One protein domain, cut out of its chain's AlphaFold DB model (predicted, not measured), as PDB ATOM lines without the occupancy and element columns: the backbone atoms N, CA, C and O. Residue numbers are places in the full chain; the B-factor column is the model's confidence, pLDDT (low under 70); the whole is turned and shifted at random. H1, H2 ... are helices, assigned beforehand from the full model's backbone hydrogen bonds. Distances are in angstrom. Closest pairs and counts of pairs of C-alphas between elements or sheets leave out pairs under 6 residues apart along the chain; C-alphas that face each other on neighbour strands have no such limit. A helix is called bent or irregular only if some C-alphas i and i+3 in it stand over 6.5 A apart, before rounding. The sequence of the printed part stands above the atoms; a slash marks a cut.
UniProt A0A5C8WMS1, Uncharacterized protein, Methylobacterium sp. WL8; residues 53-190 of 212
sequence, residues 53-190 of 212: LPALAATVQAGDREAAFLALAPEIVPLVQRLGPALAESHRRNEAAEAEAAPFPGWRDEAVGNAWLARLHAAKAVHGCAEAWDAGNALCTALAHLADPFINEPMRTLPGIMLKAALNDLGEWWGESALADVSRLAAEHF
ATOM      1  N   LEU A  53      -3.950 -28.218  39.934       52.44
ATOM      2  CA  LEU A  53      -2.568 -27.854  39.592       52.44
ATOM      3  C   LEU A  53      -1.512 -28.629  40.410       52.44
ATOM      4  O   LEU A  53      -0.525 -29.057  39.811       52.44
ATOM      5  N   PRO A  54      -1.716 -28.927  41.716       52.41
ATOM      6  CA  PRO A  54      -0.758 -29.728  42.480       52.41
ATOM      7  C   PRO A  54      -0.628 -31.181  41.999       52.41
ATOM      8  O   PRO A  54       0.439 -31.772  42.130       52.41
ATOM      9  N   ALA A  55      -1.689 -31.771  41.436       49.56
ATOM     10  CA  ALA A  55      -1.681 -33.158  40.958       49.56
ATOM     11  C   ALA A  55      -1.063 -33.294  39.555       49.56
ATOM     12  O   ALA A  55      -0.582 -34.362  39.182       49.56
ATOM     13  N   LEU A  56      -1.058 -32.205  38.788       47.62
ATOM     14  CA  LEU A  56      -0.540 -32.141  37.425       47.62
ATOM     15  C   LEU A  56       0.980 -31.915  37.363       47.62
ATOM     16  O   LEU A  56       1.623 -32.351  36.413       47.62
ATOM     17  N   ALA A  57       1.574 -31.320  38.401       50.94
ATOM     18  CA  ALA A  57       3.028 -31.186  38.534       50.94
ATOM     19  C   ALA A  57       3.752 -32.523  38.813       50.94
ATOM     20  O   ALA A  57       4.977 -32.586  38.755       50.94
ATOM     21  N   ALA A  58       3.016 -33.597  39.126       51.09
ATOM     22  CA  ALA A  58       3.588 -34.855  39.602       51.09
ATOM     23  C   ALA A  58       3.925 -35.883  38.501       51.09
ATOM     24  O   ALA A  58       4.500 -36.922  38.822       51.09
ATOM     25  N   THR A  59       3.560 -35.658  37.230       49.75
ATOM     26  CA  THR A  59       3.494 -36.760  36.243       49.75
ATOM     27  C   THR A  59       4.296 -36.614  34.952       49.75
ATOM     28  O   THR A  59       4.225 -37.518  34.123       49.75
ATOM     29  N   VAL A  60       5.127 -35.585  34.761       53.28
ATOM     30  CA  VAL A  60       6.001 -35.519  33.573       53.28
ATOM     31  C   VAL A  60       7.359 -34.906  33.915       53.28
ATOM     32  O   VAL A  60       7.430 -33.941  34.672       53.28
ATOM     33  N   GLN A  61       8.442 -35.446  33.340       59.16
ATOM     34  CA  GLN A  61       9.744 -34.774  33.293       59.16
ATOM     35  C   GLN A  61       9.633 -33.545  32.381       59.16
ATOM     36  O   GLN A  61       9.959 -33.600  31.196       59.16
ATOM     37  N   ALA A  62       9.107 -32.448  32.920       61.59
ATOM     38  CA  ALA A  62       9.216 -31.145  32.285       61.59
ATOM     39  C   ALA A  62      10.706 -30.789  32.137       61.59
ATOM     40  O   ALA A  62      11.508 -31.082  33.025       61.59
ATOM     41  N   GLY A  63      11.086 -30.169  31.016       74.31
ATOM     42  CA  GLY A  63      12.419 -29.569  30.901       74.31
ATOM     43  C   GLY A  63      12.573 -28.400  31.880       74.31
ATOM     44  O   GLY A  63      11.571 -27.838  32.319       74.31
ATOM     45  N   ASP A  64      13.809 -27.992  32.182       85.62
ATOM     46  CA  ASP A  64      14.103 -26.957  33.192       85.62
ATOM     47  C   ASP A  64      13.296 -25.659  32.991       85.62
ATOM     48  O   ASP A  64      12.816 -25.058  33.952       85.62
ATOM     49  N   ARG A  65      13.077 -25.254  31.730       90.50
ATOM     50  CA  ARG A  65      12.274 -24.072  31.365       90.50
ATOM     51  C   ARG A  65      10.779 -24.260  31.628       90.50
ATOM     52  O   ARG A  65      10.145 -23.367  32.177       90.50
ATOM     53  N   GLU A  66      10.211 -25.407  31.270       90.00
ATOM     54  CA  GLU A  66       8.788 -25.689  31.501       90.00
ATOM     55  C   GLU A  66       8.494 -25.897  32.993       90.00
ATOM     56  O   GLU A  66       7.480 -25.415  33.494       90.00
ATOM     57  N   ALA A  67       9.408 -26.533  33.729       89.12
ATOM     58  CA  ALA A  67       9.316 -26.639  35.181       89.12
ATOM     59  C   ALA A  67       9.344 -25.252  35.849       89.12
ATOM     60  O   ALA A  67       8.533 -24.983  36.736       89.12
ATOM     61  N   ALA A  68      10.224 -24.353  35.389       92.12
ATOM     62  CA  ALA A  68      10.268 -22.971  35.861       92.12
ATOM     63  C   ALA A  68       8.972 -22.205  35.549       92.12
ATOM     64  O   ALA A  68       8.471 -21.493  36.414       92.12
ATOM     65  N   PHE A  69       8.387 -22.391  34.363       91.62
ATOM     66  CA  PHE A  69       7.100 -21.786  34.012       91.62
ATOM     67  C   PHE A  69       5.959 -22.293  34.906       91.62
ATOM     68  O   PHE A  69       5.189 -21.507  35.453       91.62
ATOM     69  N   LEU A  70       5.879 -23.609  35.116       91.31
ATOM     70  CA  LEU A  70       4.872 -24.218  35.988       91.31
ATOM     71  C   LEU A  70       5.013 -23.782  37.451       91.31
ATOM     72  O   LEU A  70       4.007 -23.668  38.151       91.31
ATOM     73  N   ALA A  71       6.232 -23.490  37.909       91.06
ATOM     74  CA  ALA A  71       6.471 -22.967  39.251       91.06
ATOM     75  C   ALA A  71       5.842 -21.579  39.481       91.06
ATOM     76  O   ALA A  71       5.568 -21.235  40.627       91.06
ATOM     77  N   LEU A  72       5.544 -20.818  38.417       92.06
ATOM     78  CA  LEU A  72       4.858 -19.522  38.495       92.06
ATOM     79  C   LEU A  72       3.337 -19.645  38.651       92.06
ATOM     80  O   LEU A  72       2.660 -18.644  38.892       92.06
ATOM     81  N   ALA A  73       2.765 -20.849  38.534       90.50
ATOM     82  CA  ALA A  73       1.318 -21.047  38.608       90.50
ATOM     83  C   ALA A  73       0.659 -20.442  39.872       90.50
ATOM     84  O   ALA A  73      -0.400 -19.826  39.726       90.50
ATOM     85  N   PRO A  74       1.242 -20.536  41.089       90.38
ATOM     86  CA  PRO A  74       0.668 -19.910  42.285       90.38
ATOM     87  C   PRO A  74       0.551 -18.381  42.204       90.38
ATOM     88  O   PRO A  74      -0.323 -17.812  42.851       90.38
ATOM     89  N   GLU A  75       1.403 -17.724  41.414       92.19
ATOM     90  CA  GLU A  75       1.394 -16.269  41.213       92.19
ATOM     91  C   GLU A  75       0.500 -15.867  40.032       92.19
ATOM     92  O   GLU A  75      -0.268 -14.910  40.123       92.19
ATOM     93  N   ILE A  76       0.535 -16.642  38.943       90.12
ATOM     94  CA  ILE A  76      -0.246 -16.390  37.727       90.12
ATOM     95  C   ILE A  76      -1.747 -16.593  37.969       90.12
ATOM     96  O   ILE A  76      -2.561 -15.758  37.575       90.12
ATOM     97  N   VAL A  77      -2.145 -17.692  38.616       88.31
ATOM     98  CA  VAL A  77      -3.562 -18.082  38.719       88.31
ATOM     99  C   VAL A  77      -4.428 -17.017  39.409       88.31
ATOM    100  O   VAL A  77      -5.476 -16.675  38.854       88.31
ATOM    101  N   PRO A  78      -4.026 -16.423  40.552       91.00
ATOM    102  CA  PRO A  78      -4.791 -15.338  41.165       91.00
ATOM    103  C   PRO A  78      -4.925 -14.099  40.269       91.00
ATOM    104  O   PRO A  78      -5.957 -13.428  40.303       91.00
ATOM    105  N   LEU A  79      -3.907 -13.780  39.460       92.06
ATOM    106  CA  LEU A  79      -3.961 -12.654  38.523       92.06
ATOM    107  C   LEU A  79      -4.962 -12.926  37.396       92.06
ATOM    108  O   LEU A  79      -5.820 -12.085  37.132       92.06
ATOM    109  N   VAL A  80      -4.926 -14.126  36.808       88.19
ATOM    110  CA  VAL A  80      -5.890 -14.572  35.786       88.19
ATOM    111  C   VAL A  80      -7.328 -14.505  36.308       88.19
ATOM    112  O   VAL A  80      -8.211 -13.957  35.647       88.19
ATOM    113  N   GLN A  81      -7.564 -14.998  37.527       87.94
ATOM    114  CA  GLN A  81      -8.887 -14.980  38.162       87.94
ATOM    115  C   GLN A  81      -9.426 -13.559  38.390       87.94
ATOM    116  O   GLN A  81     -10.640 -13.350  38.365       87.94
ATOM    117  N   ARG A  82      -8.543 -12.577  38.604       92.44
ATOM    118  CA  ARG A  82      -8.911 -11.165  38.804       92.44
ATOM    119  C   ARG A  82      -9.069 -10.397  37.495       92.44
ATOM    120  O   ARG A  82      -9.859  -9.456  37.447       92.44
ATOM    121  N   LEU A  83      -8.338 -10.785  36.453       89.06
ATOM    122  CA  LEU A  83      -8.303 -10.055  35.191       89.06
ATOM    123  C   LEU A  83      -9.643 -10.112  34.451       89.06
ATOM    124  O   LEU A  83     -10.137  -9.074  34.021       89.06
ATOM    125  N   GLY A  84     -10.281 -11.285  34.371       86.50
ATOM    126  CA  GLY A  84     -11.588 -11.432  33.716       86.50
ATOM    127  C   GLY A  84     -12.649 -10.445  34.240       86.50
ATOM    128  O   GLY A  84     -13.205  -9.675  33.452       86.50
ATOM    129  N   PRO A  85     -12.905 -10.398  35.564       92.06
ATOM    130  CA  PRO A  85     -13.789  -9.402  36.166       92.06
ATOM    131  C   PRO A  85     -13.365  -7.946  35.923       92.06
ATOM    132  O   PRO A  85     -14.229  -7.107  35.675       92.06
ATOM    133  N   ALA A  86     -12.064  -7.637  35.963       91.88
ATOM    134  CA  ALA A  86     -11.561  -6.279  35.731       91.88
ATOM    135  C   ALA A  86     -11.811  -5.804  34.288       91.88
ATOM    136  O   ALA A  86     -12.305  -4.696  34.078       91.88
ATOM    137  N   LEU A  87     -11.561  -6.659  33.291       88.94
ATOM    138  CA  LEU A  87     -11.852  -6.349  31.888       88.94
ATOM    139  C   LEU A  87     -13.360  -6.203  31.642       88.94
ATOM    140  O   LEU A  87     -13.785  -5.290  30.935       88.94
ATOM    141  N   ALA A  88     -14.181  -7.055  32.265       89.88
ATOM    142  CA  ALA A  88     -15.636  -6.949  32.183       89.88
ATOM    143  C   ALA A  88     -16.162  -5.643  32.809       89.88
ATOM    144  O   ALA A  88     -17.075  -5.023  32.267       89.88
ATOM    145  N   GLU A  89     -15.582  -5.201  33.929       94.38
ATOM    146  CA  GLU A  89     -15.872  -3.902  34.549       94.38
ATOM    147  C   GLU A  89     -15.510  -2.741  33.623       94.38
ATOM    148  O   GLU A  89     -16.349  -1.869  33.388       94.38
ATOM    149  N   SER A  90     -14.296  -2.751  33.066       93.69
ATOM    150  CA  SER A  90     -13.836  -1.734  32.118       93.69
ATOM    151  C   SER A  90     -14.770  -1.631  30.911       93.69
ATOM    152  O   SER A  90     -15.185  -0.534  30.537       93.69
ATOM    153  N   HIS A  91     -15.157  -2.772  30.331       93.50
ATOM    154  CA  HIS A  91     -16.075  -2.809  29.197       93.50
ATOM    155  C   HIS A  91     -17.448  -2.239  29.555       93.50
ATOM    156  O   HIS A  91     -17.924  -1.332  28.877       93.50
ATOM    157  N   ARG A  92     -18.040  -2.687  30.667       97.44
ATOM    158  CA  ARG A  92     -19.358  -2.218  31.112       97.44
ATOM    159  C   ARG A  92     -19.391  -0.705  31.335       97.44
ATOM    160  O   ARG A  92     -20.366  -0.052  30.979       97.44
ATOM    161  N   ARG A  93     -18.338  -0.138  31.932       97.38
ATOM    162  CA  ARG A  93     -18.224   1.317  32.130       97.38
ATOM    163  C   ARG A  93     -18.109   2.053  30.804       97.38
ATOM    164  O   ARG A  93     -18.737   3.091  30.632       97.38
ATOM    165  N   ASN A  94     -17.334   1.511  29.864       95.88
ATOM    166  CA  ASN A  94     -17.217   2.095  28.534       95.88
ATOM    167  C   ASN A  94     -18.559   2.060  27.778       95.88
ATOM    168  O   ASN A  94     -18.948   3.075  27.212       95.88
ATOM    169  N   GLU A  95     -19.300   0.949  27.831       96.56
ATOM    170  CA  GLU A  95     -20.649   0.850  27.252       96.56
ATOM    171  C   GLU A  95     -21.622   1.863  27.876       96.56
ATOM    172  O   GLU A  95     -22.390   2.508  27.162       96.56
ATOM    173  N   ALA A  96     -21.574   2.049  29.200       97.44
ATOM    174  CA  ALA A  96     -22.398   3.040  29.891       97.44
ATOM    175  C   ALA A  96     -22.065   4.476  29.446       97.44
ATOM    176  O   ALA A  96     -22.972   5.261  29.163       97.44
ATOM    177  N   ALA A  97     -20.776   4.798  29.313       97.38
ATOM    178  CA  ALA A  97     -20.326   6.097  28.822       97.38
ATOM    179  C   ALA A  97     -20.734   6.349  27.358       97.38
ATOM    180  O   ALA A  97     -21.152   7.453  27.010       97.38
ATOM    181  N   GLU A  98     -20.653   5.332  26.497       96.31
ATOM    182  CA  GLU A  98     -21.094   5.423  25.100       96.31
ATOM    183  C   GLU A  98     -22.610   5.602  24.978       96.31
ATOM    184  O   GLU A  98     -23.072   6.417  24.175       96.31
ATOM    185  N   ALA A  99     -23.388   4.894  25.800       96.19
ATOM    186  CA  ALA A  99     -24.836   5.056  25.850       96.19
ATOM    187  C   ALA A  99     -25.233   6.487  26.258       96.19
ATOM    188  O   ALA A  99     -26.154   7.062  25.675       96.19
ATOM    189  N   GLU A 100     -24.514   7.085  27.211       96.94
ATOM    190  CA  GLU A 100     -24.734   8.464  27.660       96.94
ATOM    191  C   GLU A 100     -24.336   9.511  26.607       96.94
ATOM    192  O   GLU A 100     -25.037  10.508  26.421       96.94
ATOM    193  N   ALA A 101     -23.255   9.276  25.857       95.31
ATOM    194  CA  ALA A 101     -22.788  10.184  24.805       95.31
ATOM    195  C   ALA A 101     -23.744  10.292  23.595       95.31
ATOM    196  O   ALA A 101     -23.596  11.211  22.770       95.31
ATOM    197  N   ALA A 102     -24.728   9.384  23.524       93.94
ATOM    198  CA  ALA A 102     -25.611   9.116  22.395       93.94
ATOM    199  C   ALA A 102     -24.860   8.571  21.155       93.94
ATOM    200  O   ALA A 102     -23.630   8.654  21.076       93.94
ATOM    201  N   PRO A 103     -25.572   7.999  20.161       94.62
ATOM    202  CA  PRO A 103     -24.938   7.426  18.977       94.62
ATOM    203  C   PRO A 103     -24.042   8.422  18.236       94.62
ATOM    204  O   PRO A 103     -24.392   9.593  18.072       94.62
ATOM    205  N   PHE A 104     -22.902   7.931  17.749       93.56
ATOM    206  CA  PHE A 104     -21.949   8.735  16.995       93.56
ATOM    207  C   PHE A 104     -22.588   9.289  15.703       93.56
ATOM    208  O   PHE A 104     -23.030   8.505  14.858       93.56
ATOM    209  N   PRO A 105     -22.627  10.621  15.503       92.25
ATOM    210  CA  PRO A 105     -23.278  11.234  14.340       92.25
ATOM    211  C   PRO A 105     -22.480  11.113  13.026       92.25
ATOM    212  O   PRO A 105     -22.996  11.472  11.966       92.25
ATOM    213  N   GLY A 106     -21.244  10.601  13.067       91.50
ATOM    214  CA  GLY A 106     -20.343  10.536  11.913       91.50
ATOM    215  C   GLY A 106     -19.368  11.717  11.828       91.50
ATOM    216  O   GLY A 106     -19.558  12.748  12.462       91.50
ATOM    217  N   TRP A 107     -18.336  11.577  10.988       93.69
ATOM    218  CA  TRP A 107     -17.287  12.591  10.758       93.69
ATOM    219  C   TRP A 107     -17.590  13.555   9.602       93.69
ATOM    220  O   TRP A 107     -16.690  14.173   9.048       93.69
ATOM    221  N   ARG A 108     -18.854  13.650   9.168       93.38
ATOM    222  CA  ARG A 108     -19.219  14.514   8.028       93.38
ATOM    223  C   ARG A 108     -19.122  16.001   8.358       93.38
ATOM    224  O   ARG A 108     -18.942  16.804   7.452       93.38
ATOM    225  N   ASP A 109     -19.271  16.334   9.633       95.88
ATOM    226  CA  ASP A 109     -19.103  17.668  10.187       95.88
ATOM    227  C   ASP A 109     -18.170  17.539  11.395       95.88
ATOM    228  O   ASP A 109     -18.476  16.841  12.367       95.88
ATOM    229  N   GLU A 110     -17.006  18.172  11.298       95.94
ATOM    230  CA  GLU A 110     -15.961  18.108  12.313       95.94
ATOM    231  C   GLU A 110     -16.414  18.722  13.644       95.94
ATOM    232  O   GLU A 110     -16.138  18.163  14.705       95.94
ATOM    233  N   ALA A 111     -17.175  19.821  13.613       96.94
ATOM    234  CA  ALA A 111     -17.679  20.457  14.825       96.94
ATOM    235  C   ALA A 111     -18.667  19.537  15.556       96.94
ATOM    236  O   ALA A 111     -18.624  19.414  16.782       96.94
ATOM    237  N   VAL A 112     -19.518  18.834  14.802       95.38
ATOM    238  CA  VAL A 112     -20.448  17.836  15.348       95.38
ATOM    239  C   VAL A 112     -19.700  16.622  15.915       95.38
ATOM    240  O   VAL A 112     -20.041  16.155  17.006       95.38
ATOM    241  N   GLY A 113     -18.667  16.137  15.220       96.25
ATOM    242  CA  GLY A 113     -17.808  15.046  15.690       96.25
ATOM    243  C   GLY A 113     -17.063  15.397  16.980       96.25
ATOM    244  O   GLY A 113     -17.131  14.651  17.958       96.25
ATOM    245  N   ASN A 114     -16.441  16.576  17.032       97.06
ATOM    246  CA  ASN A 114     -15.722  17.075  18.207       97.06
ATOM    247  C   ASN A 114     -16.659  17.303  19.400       97.06
ATOM    248  O   ASN A 114     -16.324  16.943  20.530       97.06
ATOM    249  N   ALA A 115     -17.864  17.832  19.167       96.75
ATOM    250  CA  ALA A 115     -18.863  17.981  20.221       96.75
ATOM    251  C   ALA A 115     -19.322  16.624  20.781       96.75
ATOM    252  O   ALA A 115     -19.584  16.512  21.978       96.75
ATOM    253  N   TRP A 116     -19.430  15.591  19.940       97.56
ATOM    254  CA  TRP A 116     -19.715  14.231  20.402       97.56
ATOM    255  C   TRP A 116     -18.547  13.638  21.199       97.56
ATOM    256  O   TRP A 116     -18.783  13.127  22.292       97.56
ATOM    257  N   LEU A 117     -17.304  13.776  20.723       97.81
ATOM    258  CA  LEU A 117     -16.114  13.324  21.457       97.81
ATOM    259  C   LEU A 117     -16.025  13.965  22.845       97.81
ATOM    260  O   LEU A 117     -15.783  13.266  23.825       97.81
ATOM    261  N   ALA A 118     -16.272  15.273  22.947       98.06
ATOM    262  CA  ALA A 118     -16.265  15.979  24.225       98.06
ATOM    263  C   ALA A 118     -17.304  15.409  25.206       98.06
ATOM    264  O   ALA A 118     -16.994  15.207  26.381       98.06
ATOM    265  N   ARG A 119     -18.518  15.091  24.727       98.12
ATOM    266  CA  ARG A 119     -19.544  14.418  25.543       98.12
ATOM    267  C   ARG A 119     -19.107  13.019  25.962       98.12
ATOM    268  O   ARG A 119     -19.255  12.676  27.128       98.12
ATOM    269  N   LEU A 120     -18.543  12.239  25.040       98.00
ATOM    270  CA  LEU A 120     -18.046  10.901  25.345       98.00
ATOM    271  C   LEU A 120     -16.931  10.940  26.392       98.00
ATOM    272  O   LEU A 120     -16.950  10.147  27.323       98.00
ATOM    273  N   HIS A 121     -15.978  11.864  26.279       98.12
ATOM    274  CA  HIS A 121     -14.899  12.007  27.256       98.12
ATOM    275  C   HIS A 121     -15.430  12.421  28.632       98.12
ATOM    276  O   HIS A 121     -15.015  11.849  29.638       98.12
ATOM    277  N   ALA A 122     -16.383  13.357  28.679       98.25
ATOM    278  CA  ALA A 122     -17.045  13.735  29.924       98.25
ATOM    279  C   ALA A 122     -17.773  12.540  30.561       98.25
ATOM    280  O   ALA A 122     -17.586  12.278  31.748       98.25
ATOM    281  N   ALA A 123     -18.520  11.765  29.769       98.12
ATOM    282  CA  ALA A 123     -19.182  10.553  30.241       98.12
ATOM    283  C   ALA A 123     -18.160   9.516  30.741       98.12
ATOM    284  O   ALA A 123     -18.292   9.002  31.847       98.12
ATOM    285  N   LYS A 124     -17.078   9.256  29.995       97.88
ATOM    286  CA  LYS A 124     -16.011   8.327  30.410       97.88
ATOM    287  C   LYS A 124     -15.368   8.721  31.740       97.88
ATOM    288  O   LYS A 124     -15.062   7.839  32.541       97.88
ATOM    289  N   ALA A 125     -15.186  10.018  31.986       98.06
ATOM    290  CA  ALA A 125     -14.687  10.519  33.264       98.06
ATOM    291  C   ALA A 125     -15.696  10.282  34.401       98.06
ATOM    292  O   ALA A 125     -15.314   9.808  35.466       98.06
ATOM    293  N   VAL A 126     -16.988  10.542  34.172       98.06
ATOM    294  CA  VAL A 126     -18.057  10.295  35.161       98.06
ATOM    295  C   VAL A 126     -18.188   8.808  35.501       98.06
ATOM    296  O   VAL A 126     -18.343   8.455  36.670       98.06
ATOM    297  N   HIS A 127     -18.089   7.929  34.503       97.62
ATOM    298  CA  HIS A 127     -18.173   6.474  34.682       97.62
ATOM    299  C   HIS A 127     -16.874   5.844  35.204       97.62
ATOM    300  O   HIS A 127     -16.840   4.637  35.444       97.62
ATOM    301  N   GLY A 128     -15.808   6.627  35.395       97.94
ATOM    302  CA  GLY A 128     -14.515   6.135  35.872       97.94
ATOM    303  C   GLY A 128     -13.917   5.068  34.951       97.94
ATOM    304  O   GLY A 128     -13.512   3.990  35.405       97.94
ATOM    305  N   CYS A 129     -13.979   5.299  33.635       96.38
ATOM    306  CA  CYS A 129     -13.467   4.361  32.637       96.38
ATOM    307  C   CYS A 129     -11.941   4.227  32.704       96.38
ATOM    308  O   CYS A 129     -11.434   3.127  32.505       96.38
ATOM    309  N   ALA A 130     -11.228   5.321  32.991       96.06
ATOM    310  CA  ALA A 130      -9.769   5.320  33.078       96.06
ATOM    311  C   ALA A 130      -9.290   4.417  34.222       96.06
ATOM    312  O   ALA A 130      -8.480   3.527  34.008       96.06
ATOM    313  N   GLU A 131      -9.883   4.544  35.406       97.31
ATOM    314  CA  GLU A 131      -9.516   3.757  36.581       97.31
ATOM    315  C   GLU A 131      -9.792   2.260  36.383       97.31
ATOM    316  O   GLU A 131      -9.025   1.411  36.838       97.31
ATOM    317  N   ALA A 132     -10.890   1.918  35.704       95.62
ATOM    318  CA  ALA A 132     -11.211   0.525  35.403       95.62
ATOM    319  C   ALA A 132     -10.281  -0.070  34.338       95.62
ATOM    320  O   ALA A 132      -9.879  -1.229  34.463       95.62
ATOM    321  N   TRP A 133      -9.914   0.726  33.331       94.25
ATOM    322  CA  TRP A 133      -8.906   0.351  32.347       94.25
ATOM    323  C   TRP A 133      -7.547   0.123  33.014       94.25
ATOM    324  O   TRP A 133      -6.958  -0.941  32.845       94.25
ATOM    325  N   ASP A 134      -7.095   1.063  33.844       95.44
ATOM    326  CA  ASP A 134      -5.816   0.990  34.554       95.44
ATOM    327  C   ASP A 134      -5.746  -0.230  35.477       95.44
ATOM    328  O   ASP A 134      -4.726  -0.920  35.526       95.44
ATOM    329  N   ALA A 135      -6.844  -0.558  36.165       94.56
ATOM    330  CA  ALA A 135      -6.923  -1.754  36.998       94.56
ATOM    331  C   ALA A 135      -6.746  -3.052  36.187       94.56
ATOM    332  O   ALA A 135      -6.045  -3.963  36.633       94.56
ATOM    333  N   GLY A 136      -7.359  -3.144  35.001       91.62
ATOM    334  CA  GLY A 136      -7.157  -4.268  34.082       91.62
ATOM    335  C   GLY A 136      -5.736  -4.301  33.519       91.62
ATOM    336  O   GLY A 136      -5.076  -5.338  33.558       91.62
ATOM    337  N   ASN A 137      -5.227  -3.153  33.072       90.69
ATOM    338  CA  ASN A 137      -3.905  -3.031  32.466       90.69
ATOM    339  C   ASN A 137      -2.770  -3.357  33.450       90.69
ATOM    340  O   ASN A 137      -1.788  -3.998  33.078       90.69
ATOM    341  N   ALA A 138      -2.916  -2.991  34.726       94.44
ATOM    342  CA  ALA A 138      -1.964  -3.356  35.771       94.44
ATOM    343  C   ALA A 138      -1.873  -4.882  35.960       94.44
ATOM    344  O   ALA A 138      -0.781  -5.421  36.144       94.44
ATOM    345  N   LEU A 139      -3.003  -5.593  35.869       93.06
ATOM    346  CA  LEU A 139      -3.034  -7.057  35.928       93.06
ATOM    347  C   LEU A 139      -2.401  -7.686  34.679       93.06
ATOM    348  O   LEU A 139      -1.600  -8.609  34.822       93.06
ATOM    349  N   CYS A 140      -2.703  -7.171  33.481       89.75
ATOM    350  CA  CYS A 140      -2.052  -7.607  32.240       89.75
ATOM    351  C   CYS A 140      -0.534  -7.405  32.302       89.75
ATOM    352  O   CYS A 140       0.219  -8.316  31.983       89.75
ATOM    353  N   THR A 141      -0.083  -6.244  32.782       90.44
ATOM    354  CA  THR A 141       1.341  -5.918  32.927       90.44
ATOM    355  C   THR A 141       2.039  -6.866  33.902       90.44
ATOM    356  O   THR A 141       3.136  -7.343  33.616       90.44
ATOM    357  N   ALA A 142       1.406  -7.174  35.038       93.06
ATOM    358  CA  ALA A 142       1.946  -8.131  36.001       93.06
ATOM    359  C   ALA A 142       2.046  -9.550  35.412       93.06
ATOM    360  O   ALA A 142       3.053 -10.225  35.607       93.06
ATOM    361  N   LEU A 143       1.028  -9.986  34.661       90.75
ATOM    362  CA  LEU A 143       1.050 -11.270  33.955       90.75
ATOM    363  C   LEU A 143       2.146 -11.319  32.884       90.75
ATOM    364  O   LEU A 143       2.860 -12.317  32.815       90.75
ATOM    365  N   ALA A 144       2.306 -10.248  32.103       88.19
ATOM    366  CA  ALA A 144       3.357 -10.118  31.094       88.19
ATOM    367  C   ALA A 144       4.743 -10.304  31.725       88.19
ATOM    368  O   ALA A 144       5.490 -11.189  31.330       88.19
ATOM    369  N   HIS A 145       5.043  -9.586  32.811       90.75
ATOM    370  CA  HIS A 145       6.340  -9.696  33.490       90.75
ATOM    371  C   HIS A 145       6.673 -11.122  33.954       90.75
ATOM    372  O   HIS A 145       7.837 -11.522  33.927       90.75
ATOM    373  N   LEU A 146       5.668 -11.891  34.384       91.94
ATOM    374  CA  LEU A 146       5.855 -13.282  34.800       91.94
ATOM    375  C   LEU A 146       6.032 -14.222  33.600       91.94
ATOM    376  O   LEU A 146       6.850 -15.140  33.645       91.94
ATOM    377  N   ALA A 147       5.246 -14.021  32.543       87.94
ATOM    378  CA  ALA A 147       5.111 -14.982  31.456       87.94
ATOM    379  C   ALA A 147       6.021 -14.694  30.251       87.94
ATOM    380  O   ALA A 147       6.452 -15.643  29.601       87.94
ATOM    381  N   ASP A 148       6.370 -13.437  29.971       88.19
ATOM    382  CA  ASP A 148       7.164 -13.012  28.807       88.19
ATOM    383  C   ASP A 148       8.453 -13.818  28.601       88.19
ATOM    384  O   ASP A 148       8.725 -14.213  27.463       88.19
ATOM    385  N   PRO A 149       9.220 -14.189  29.653       90.81
ATOM    386  CA  PRO A 149      10.403 -15.022  29.470       90.81
ATOM    387  C   PRO A 149      10.119 -16.390  28.834       90.81
ATOM    388  O   PRO A 149      11.065 -17.051  28.411       90.81
ATOM    389  N   PHE A 150       8.866 -16.846  28.788       90.12
ATOM    390  CA  PHE A 150       8.439 -18.162  28.309       90.12
ATOM    391  C   PHE A 150       7.553 -18.108  27.054       90.12
ATOM    392  O   PHE A 150       7.102 -19.159  26.601       90.12
ATOM    393  N   ILE A 151       7.313 -16.929  26.466       84.44
ATOM    394  CA  ILE A 151       6.367 -16.757  25.341       84.44
ATOM    395  C   ILE A 151       6.675 -17.662  24.141       84.44
ATOM    396  O   ILE A 151       5.790 -18.316  23.579       84.44
ATOM    397  N   ASN A 152       7.965 -17.798  23.839       83.88
ATOM    398  CA  ASN A 152       8.479 -18.629  22.756       83.88
ATOM    399  C   ASN A 152       8.878 -20.042  23.202       83.88
ATOM    400  O   ASN A 152       9.352 -20.830  22.388       83.88
ATOM    401  N   GLU A 153       8.709 -20.380  24.483       88.56
ATOM    402  CA  GLU A 153       9.084 -21.700  24.975       88.56
ATOM    403  C   GLU A 153       8.002 -22.729  24.641       88.56
ATOM    404  O   GLU A 153       6.828 -22.534  24.984       88.56
ATOM    405  N   PRO A 154       8.366 -23.840  23.979       88.19
ATOM    406  CA  PRO A 154       7.427 -24.905  23.692       88.19
ATOM    407  C   PRO A 154       7.091 -25.670  24.972       88.19
ATOM    408  O   PRO A 154       7.972 -26.265  25.596       88.19
ATOM    409  N   MET A 155       5.810 -25.720  25.325       89.12
ATOM    410  CA  MET A 155       5.342 -26.568  26.421       89.12
ATOM    411  C   MET A 155       5.146 -27.993  25.901       89.12
ATOM    412  O   MET A 155       4.577 -28.204  24.827       89.12
ATOM    413  N   ARG A 156       5.656 -28.986  26.633       88.50
ATOM    414  CA  ARG A 156       5.587 -30.409  26.254       88.50
ATOM    415  C   ARG A 156       4.607 -31.188  27.111       88.50
ATOM    416  O   ARG A 156       4.238 -32.307  26.772       88.50
ATOM    417  N   THR A 157       4.185 -30.613  28.226       87.19
ATOM    418  CA  THR A 157       3.261 -31.234  29.160       87.19
ATOM    419  C   THR A 157       1.892 -30.578  29.042       87.19
ATOM    420  O   THR A 157       1.773 -29.367  28.857       87.19
ATOM    421  N   LEU A 158       0.826 -31.370  29.185       85.75
ATOM    422  CA  LEU A 158      -0.536 -30.835  29.212       85.75
ATOM    423  C   LEU A 158      -0.714 -29.703  30.251       85.75
ATOM    424  O   LEU A 158      -1.338 -28.704  29.906       85.75
ATOM    425  N   PRO A 159      -0.148 -29.781  31.473       86.69
ATOM    426  CA  PRO A 159      -0.217 -28.685  32.442       86.69
ATOM    427  C   PRO A 159       0.411 -27.383  31.938       86.69
ATOM    428  O   PRO A 159      -0.212 -26.329  32.063       86.69
ATOM    429  N   GLY A 160       1.608 -27.449  31.340       89.12
ATOM    430  CA  GLY A 160       2.285 -26.274  30.788       89.12
ATOM    431  C   GLY A 160       1.458 -25.643  29.673       89.12
ATOM    432  O   GLY A 160       1.219 -24.438  29.668       89.12
ATOM    433  N   ILE A 161       0.916 -26.481  28.788       88.75
ATOM    434  CA  ILE A 161       0.057 -26.045  27.686       88.75
ATOM    435  C   ILE A 161      -1.250 -25.425  28.192       88.75
ATOM    436  O   ILE A 161      -1.683 -24.399  27.674       88.75
ATOM    437  N   MET A 162      -1.881 -26.004  29.216       86.12
ATOM    438  CA  MET A 162      -3.113 -25.463  29.797       86.12
ATOM    439  C   MET A 162      -2.885 -24.120  30.489       86.12
ATOM    440  O   MET A 162      -3.701 -23.216  30.326       86.12
ATOM    441  N   LEU A 163      -1.777 -23.963  31.221       86.94
ATOM    442  CA  LEU A 163      -1.411 -22.680  31.823       86.94
ATOM    443  C   LEU A 163      -1.168 -21.621  30.738       86.94
ATOM    444  O   LEU A 163      -1.685 -20.511  30.826       86.94
ATOM    445  N   LYS A 164      -0.462 -21.998  29.667       87.38
ATOM    446  CA  LYS A 164      -0.218 -21.157  28.490       87.38
ATOM    447  C   LYS A 164      -1.513 -20.745  27.779       87.38
ATOM    448  O   LYS A 164      -1.698 -19.582  27.434       87.38
ATOM    449  N   ALA A 165      -2.446 -21.680  27.607       84.56
ATOM    450  CA  ALA A 165      -3.756 -21.418  27.017       84.56
ATOM    451  C   ALA A 165      -4.615 -20.490  27.893       84.56
ATOM    452  O   ALA A 165      -5.264 -19.590  27.368       84.56
ATOM    453  N   ALA A 166      -4.575 -20.658  29.219       82.06
ATOM    454  CA  ALA A 166      -5.286 -19.780  30.148       82.06
ATOM    455  C   ALA A 166      -4.798 -18.323  30.065       82.06
ATOM    456  O   ALA A 166      -5.596 -17.404  30.224       82.06
ATOM    457  N   LEU A 167      -3.509 -18.108  29.777       82.75
ATOM    458  CA  LEU A 167      -2.950 -16.777  29.525       82.75
ATOM    459  C   LEU A 167      -3.402 -16.192  28.178       82.75
ATOM    460  O   LEU A 167      -3.590 -14.983  28.073       82.75
ATOM    461  N   ASN A 168      -3.620 -17.024  27.154       78.75
ATOM    462  CA  ASN A 168      -4.071 -16.545  25.847       78.75
ATOM    463  C   ASN A 168      -5.461 -15.896  25.881       78.75
ATOM    464  O   ASN A 168      -5.672 -14.863  25.246       78.75
ATOM    465  N   ASP A 169      -6.403 -16.496  26.612       65.62
ATOM    466  CA  ASP A 169      -7.798 -16.031  26.672       65.62
ATOM    467  C   ASP A 169      -7.946 -14.608  27.252       65.62
ATOM    468  O   ASP A 169      -9.039 -14.038  27.237       65.62
ATOM    469  N   LEU A 170      -6.846 -14.028  27.735       66.56
ATOM    470  CA  LEU A 170      -6.781 -12.744  28.419       66.56
ATOM    471  C   LEU A 170      -6.144 -11.620  27.588       66.56
ATOM    472  O   LEU A 170      -6.261 -10.462  27.980       66.56
ATOM    473  N   GLY A 171      -5.484 -11.935  26.468       61.75
ATOM    474  CA  GLY A 171      -4.741 -10.932  25.693       61.75
ATOM    475  C   GLY A 171      -4.463 -11.262  24.228       61.75
ATOM    476  O   GLY A 171      -3.913 -10.418  23.540       61.75
ATOM    477  N   GLU A 172      -4.845 -12.438  23.718       64.12
ATOM    478  CA  GLU A 172      -4.520 -12.912  22.354       64.12
ATOM    479  C   GLU A 172      -3.019 -13.152  22.079       64.12
ATOM    480  O   GLU A 172      -2.643 -13.439  20.948       64.12
ATOM    481  N   TRP A 173      -2.136 -13.102  23.087       66.44
ATOM    482  CA  TRP A 173      -0.688 -13.189  22.831       66.44
ATOM    483  C   TRP A 173      -0.161 -14.625  22.663       66.44
ATOM    484  O   TRP A 173       0.923 -14.807  22.121       66.44
ATOM    485  N   TRP A 174      -0.902 -15.652  23.104       70.50
ATOM    486  CA  TRP A 174      -0.352 -17.011  23.296       70.50
ATOM    487  C   TRP A 174      -1.125 -18.130  22.588       70.50
ATOM    488  O   TRP A 174      -0.768 -19.301  22.709       70.50
ATOM    489  N   GLY A 175      -2.196 -17.810  21.868       69.69
ATOM    490  CA  GLY A 175      -3.190 -18.786  21.414       69.69
ATOM    491  C   GLY A 175      -2.657 -19.691  20.333       69.69
ATOM    492  O   GLY A 175      -2.831 -20.905  20.387       69.69
ATOM    493  N   GLU A 176      -1.935 -19.096  19.392       75.88
ATOM    494  CA  GLU A 176      -1.268 -19.820  18.318       75.88
ATOM    495  C   GLU A 176      -0.133 -20.695  18.869       75.88
ATOM    496  O   GLU A 176      -0.011 -21.860  18.493       75.88
ATOM    497  N   SER A 177       0.619 -20.181  19.846       79.56
ATOM    498  CA  SER A 177       1.715 -20.895  20.511       79.56
ATOM    499  C   SER A 177       1.211 -22.091  21.340       79.56
ATOM    500  O   SER A 177       1.717 -23.205  21.203       79.56
ATOM    501  N   ALA A 178       0.147 -21.917  22.132       82.69
ATOM    502  CA  ALA A 178      -0.485 -23.002  22.888       82.69
ATOM    503  C   ALA A 178      -1.148 -24.044  21.966       82.69
ATOM    504  O   ALA A 178      -1.032 -25.247  22.208       82.69
ATOM    505  N   LEU A 179      -1.802 -23.613  20.881       82.25
ATOM    506  CA  LEU A 179      -2.382 -24.514  19.881       82.25
ATOM    507  C   LEU A 179      -1.305 -25.336  19.161       82.25
ATOM    508  O   LEU A 179      -1.499 -26.533  18.921       82.25
ATOM    509  N   ALA A 180      -0.168 -24.718  18.837       84.06
ATOM    510  CA  ALA A 180       0.978 -25.406  18.258       84.06
ATOM    511  C   ALA A 180       1.549 -26.451  19.228       84.06
ATOM    512  O   ALA A 180       1.844 -27.574  18.810       84.06
ATOM    513  N   ASP A 181       1.633 -26.129  20.523       84.88
ATOM    514  CA  ASP A 181       2.078 -27.067  21.554       84.88
ATOM    515  C   ASP A 181       1.117 -28.264  21.715       84.88
ATOM    516  O   ASP A 181       1.574 -29.411  21.702       84.88
ATOM    517  N   VAL A 182      -0.210 -28.043  21.768       86.06
ATOM    518  CA  VAL A 182      -1.209 -29.140  21.774       86.06
ATOM    519  C   VAL A 182      -1.067 -30.009  20.526       86.06
ATOM    520  O   VAL A 182      -1.099 -31.237  20.611       86.06
ATOM    521  N   SER A 183      -0.920 -29.379  19.359       82.69
ATOM    522  CA  SER A 183      -0.830 -30.084  18.079       82.69
ATOM    523  C   SER A 183       0.421 -30.962  18.012       82.69
ATOM    524  O   SER A 183       0.354 -32.084  17.509       82.69
ATOM    525  N   ARG A 184       1.543 -30.494  18.572       85.69
ATOM    526  CA  ARG A 184       2.778 -31.276  18.707       85.69
ATOM    527  C   ARG A 184       2.591 -32.461  19.649       85.69
ATOM    528  O   ARG A 184       2.903 -33.584  19.265       85.69
ATOM    529  N   LEU A 185       2.022 -32.225  20.833       85.50
ATOM    530  CA  LEU A 185       1.761 -33.277  21.817       85.50
ATOM    531  C   LEU A 185       0.849 -34.375  21.244       85.50
ATOM    532  O   LEU A 185       1.106 -35.565  21.423       85.50
ATOM    533  N   ALA A 186      -0.194 -33.988  20.506       82.00
ATOM    534  CA  ALA A 186      -1.070 -34.928  19.816       82.00
ATOM    535  C   ALA A 186      -0.327 -35.694  18.711       82.00
ATOM    536  O   ALA A 186      -0.473 -36.912  18.607       82.00
ATOM    537  N   ALA A 187       0.491 -35.012  17.903       85.62
ATOM    538  CA  ALA A 187       1.254 -35.662  16.843       85.62
ATOM    539  C   ALA A 187       2.219 -36.723  17.393       85.62
ATOM    540  O   ALA A 187       2.250 -37.838  16.876       85.62
ATOM    541  N   GLU A 188       2.925 -36.418  18.484       86.12
ATOM    542  CA  GLU A 188       3.800 -37.365  19.181       86.12
ATOM    543  C   GLU A 188       3.021 -38.573  19.723       86.12
ATOM    544  O   GLU A 188       3.436 -39.715  19.525       86.12
ATOM    545  N   HIS A 189       1.865 -38.344  20.353       83.62
ATOM    546  CA  HIS A 189       1.057 -39.416  20.938       83.62
ATOM    547  C   HIS A 189       0.443 -40.357  19.887       83.62
ATOM    548  O   HIS A 189       0.344 -41.562  20.113       83.62
ATOM    549  N   PHE A 190       0.036 -39.817  18.735       87.56
ATOM    550  CA  PHE A 190      -0.631 -40.572  17.670       87.56
ATOM    551  C   PHE A 190       0.303 -41.004  16.526       87.56
ATOM    552  O   PHE A 190      -0.164 -41.621  15.569       87.56
TER     553      PHE A 190
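What this domain is: This is residues 53 to 190 of the 212 residues of an uncharacterized protein of Methylobacterium sp. WL8 (UniProt A0A5C8WMS1). Two long helices, H3 and H5, run opposite ways side by side as a stalk, with H4 set at a slant across its far end. At the other end a head is formed by the short helix H2 and the helical hairpin of H6 and H7, with H7 on the far side of H6 from H3, and four-residue H1 at its edge. The printed part has 138 residues with seven named helices, H1 to H7 in chain order, and no named strand; the class is all helix. The whole is loose, with a radius of gyration of the C-alphas of 20.7 A, and its outline is a rod of 63 by 28 by 21 A.

Where its parts are: H1 is residues 53 to 56, beginning at C-alpha 53 (-2.568, -27.854, 39.592). H2 is residues 64 to 71. H3, residues 73 to 101, is the longest helix at 41.8 A and ends at C-alpha 101 (-22.788, 10.184, 24.805); it is neither bent nor irregular, but only just: C-alphas 81 and 84 are 6.3 A apart. H4 is residues 110 to 126, 24.2 A. H5, residues 129 to 150, is 31.7 A long, with a kink of 34 degrees near residue 144; it is irregular, C-alphas 146 and 149 being 7.2 A apart. H6 is residues 158 to 168, 15.1 A. H7, residues 175 to 190, is 22.3 A and ends at C-alpha 190 (-0.631, -40.572, 17.670).

How they stand to each other: H3 and H6 are the hubs, touching 3 helices each. H3 touches H5 at a shallow tilt of 31 degrees, opposite ways; their closest C-alphas, of Ser 90 and Ala 132, are 4.8 A apart. H3 touches H4 with residues 93 to 101 alone, at a steep tilt of 49 degrees, closest at Ala 97 and Ala 123, whose C-alphas are 4.8 A apart. H4 and H5 are close but not clearly touching, about perpendicular at 79 degrees. H3 and H6 only just touch, with 3 pairs of C-alphas within 8 A, the closest those of Val 80 and Leu 167 at 7.3 A. H2 touches H6 at a steep tilt of 65 degrees, the C-alphas of Leu 70 and Gly 160 being closest at 6.2 A. H2 and H5 only just touch, with 3 such pairs. In the hairpin H6 and H7 touch at a shallow tilt of 21 degrees, opposite ways, closest at the C-alphas of Asn 168 and Gly 175, 5.0 A. H1 is close to H6 but not clearly touching. H7 is apart from H3 and H5. Every O i to N i+4 pair is within hydrogen-bond range in H2, H4, H6 and H7; in H3 it is 21 of 25, in H5 15 of 18, and H1 is too short for such a pair.

The domain as a whole: The two farthest C-alphas, of Thr 59 and Ala 111, are 64.7 A apart. The printed part has no cut and no long link; the links from H2 to H3 and H4 to H5 are tight. Mean pLDDT of the printed part is 87.0, with residues 53 to 62, 169 to 173 and 175 under 70.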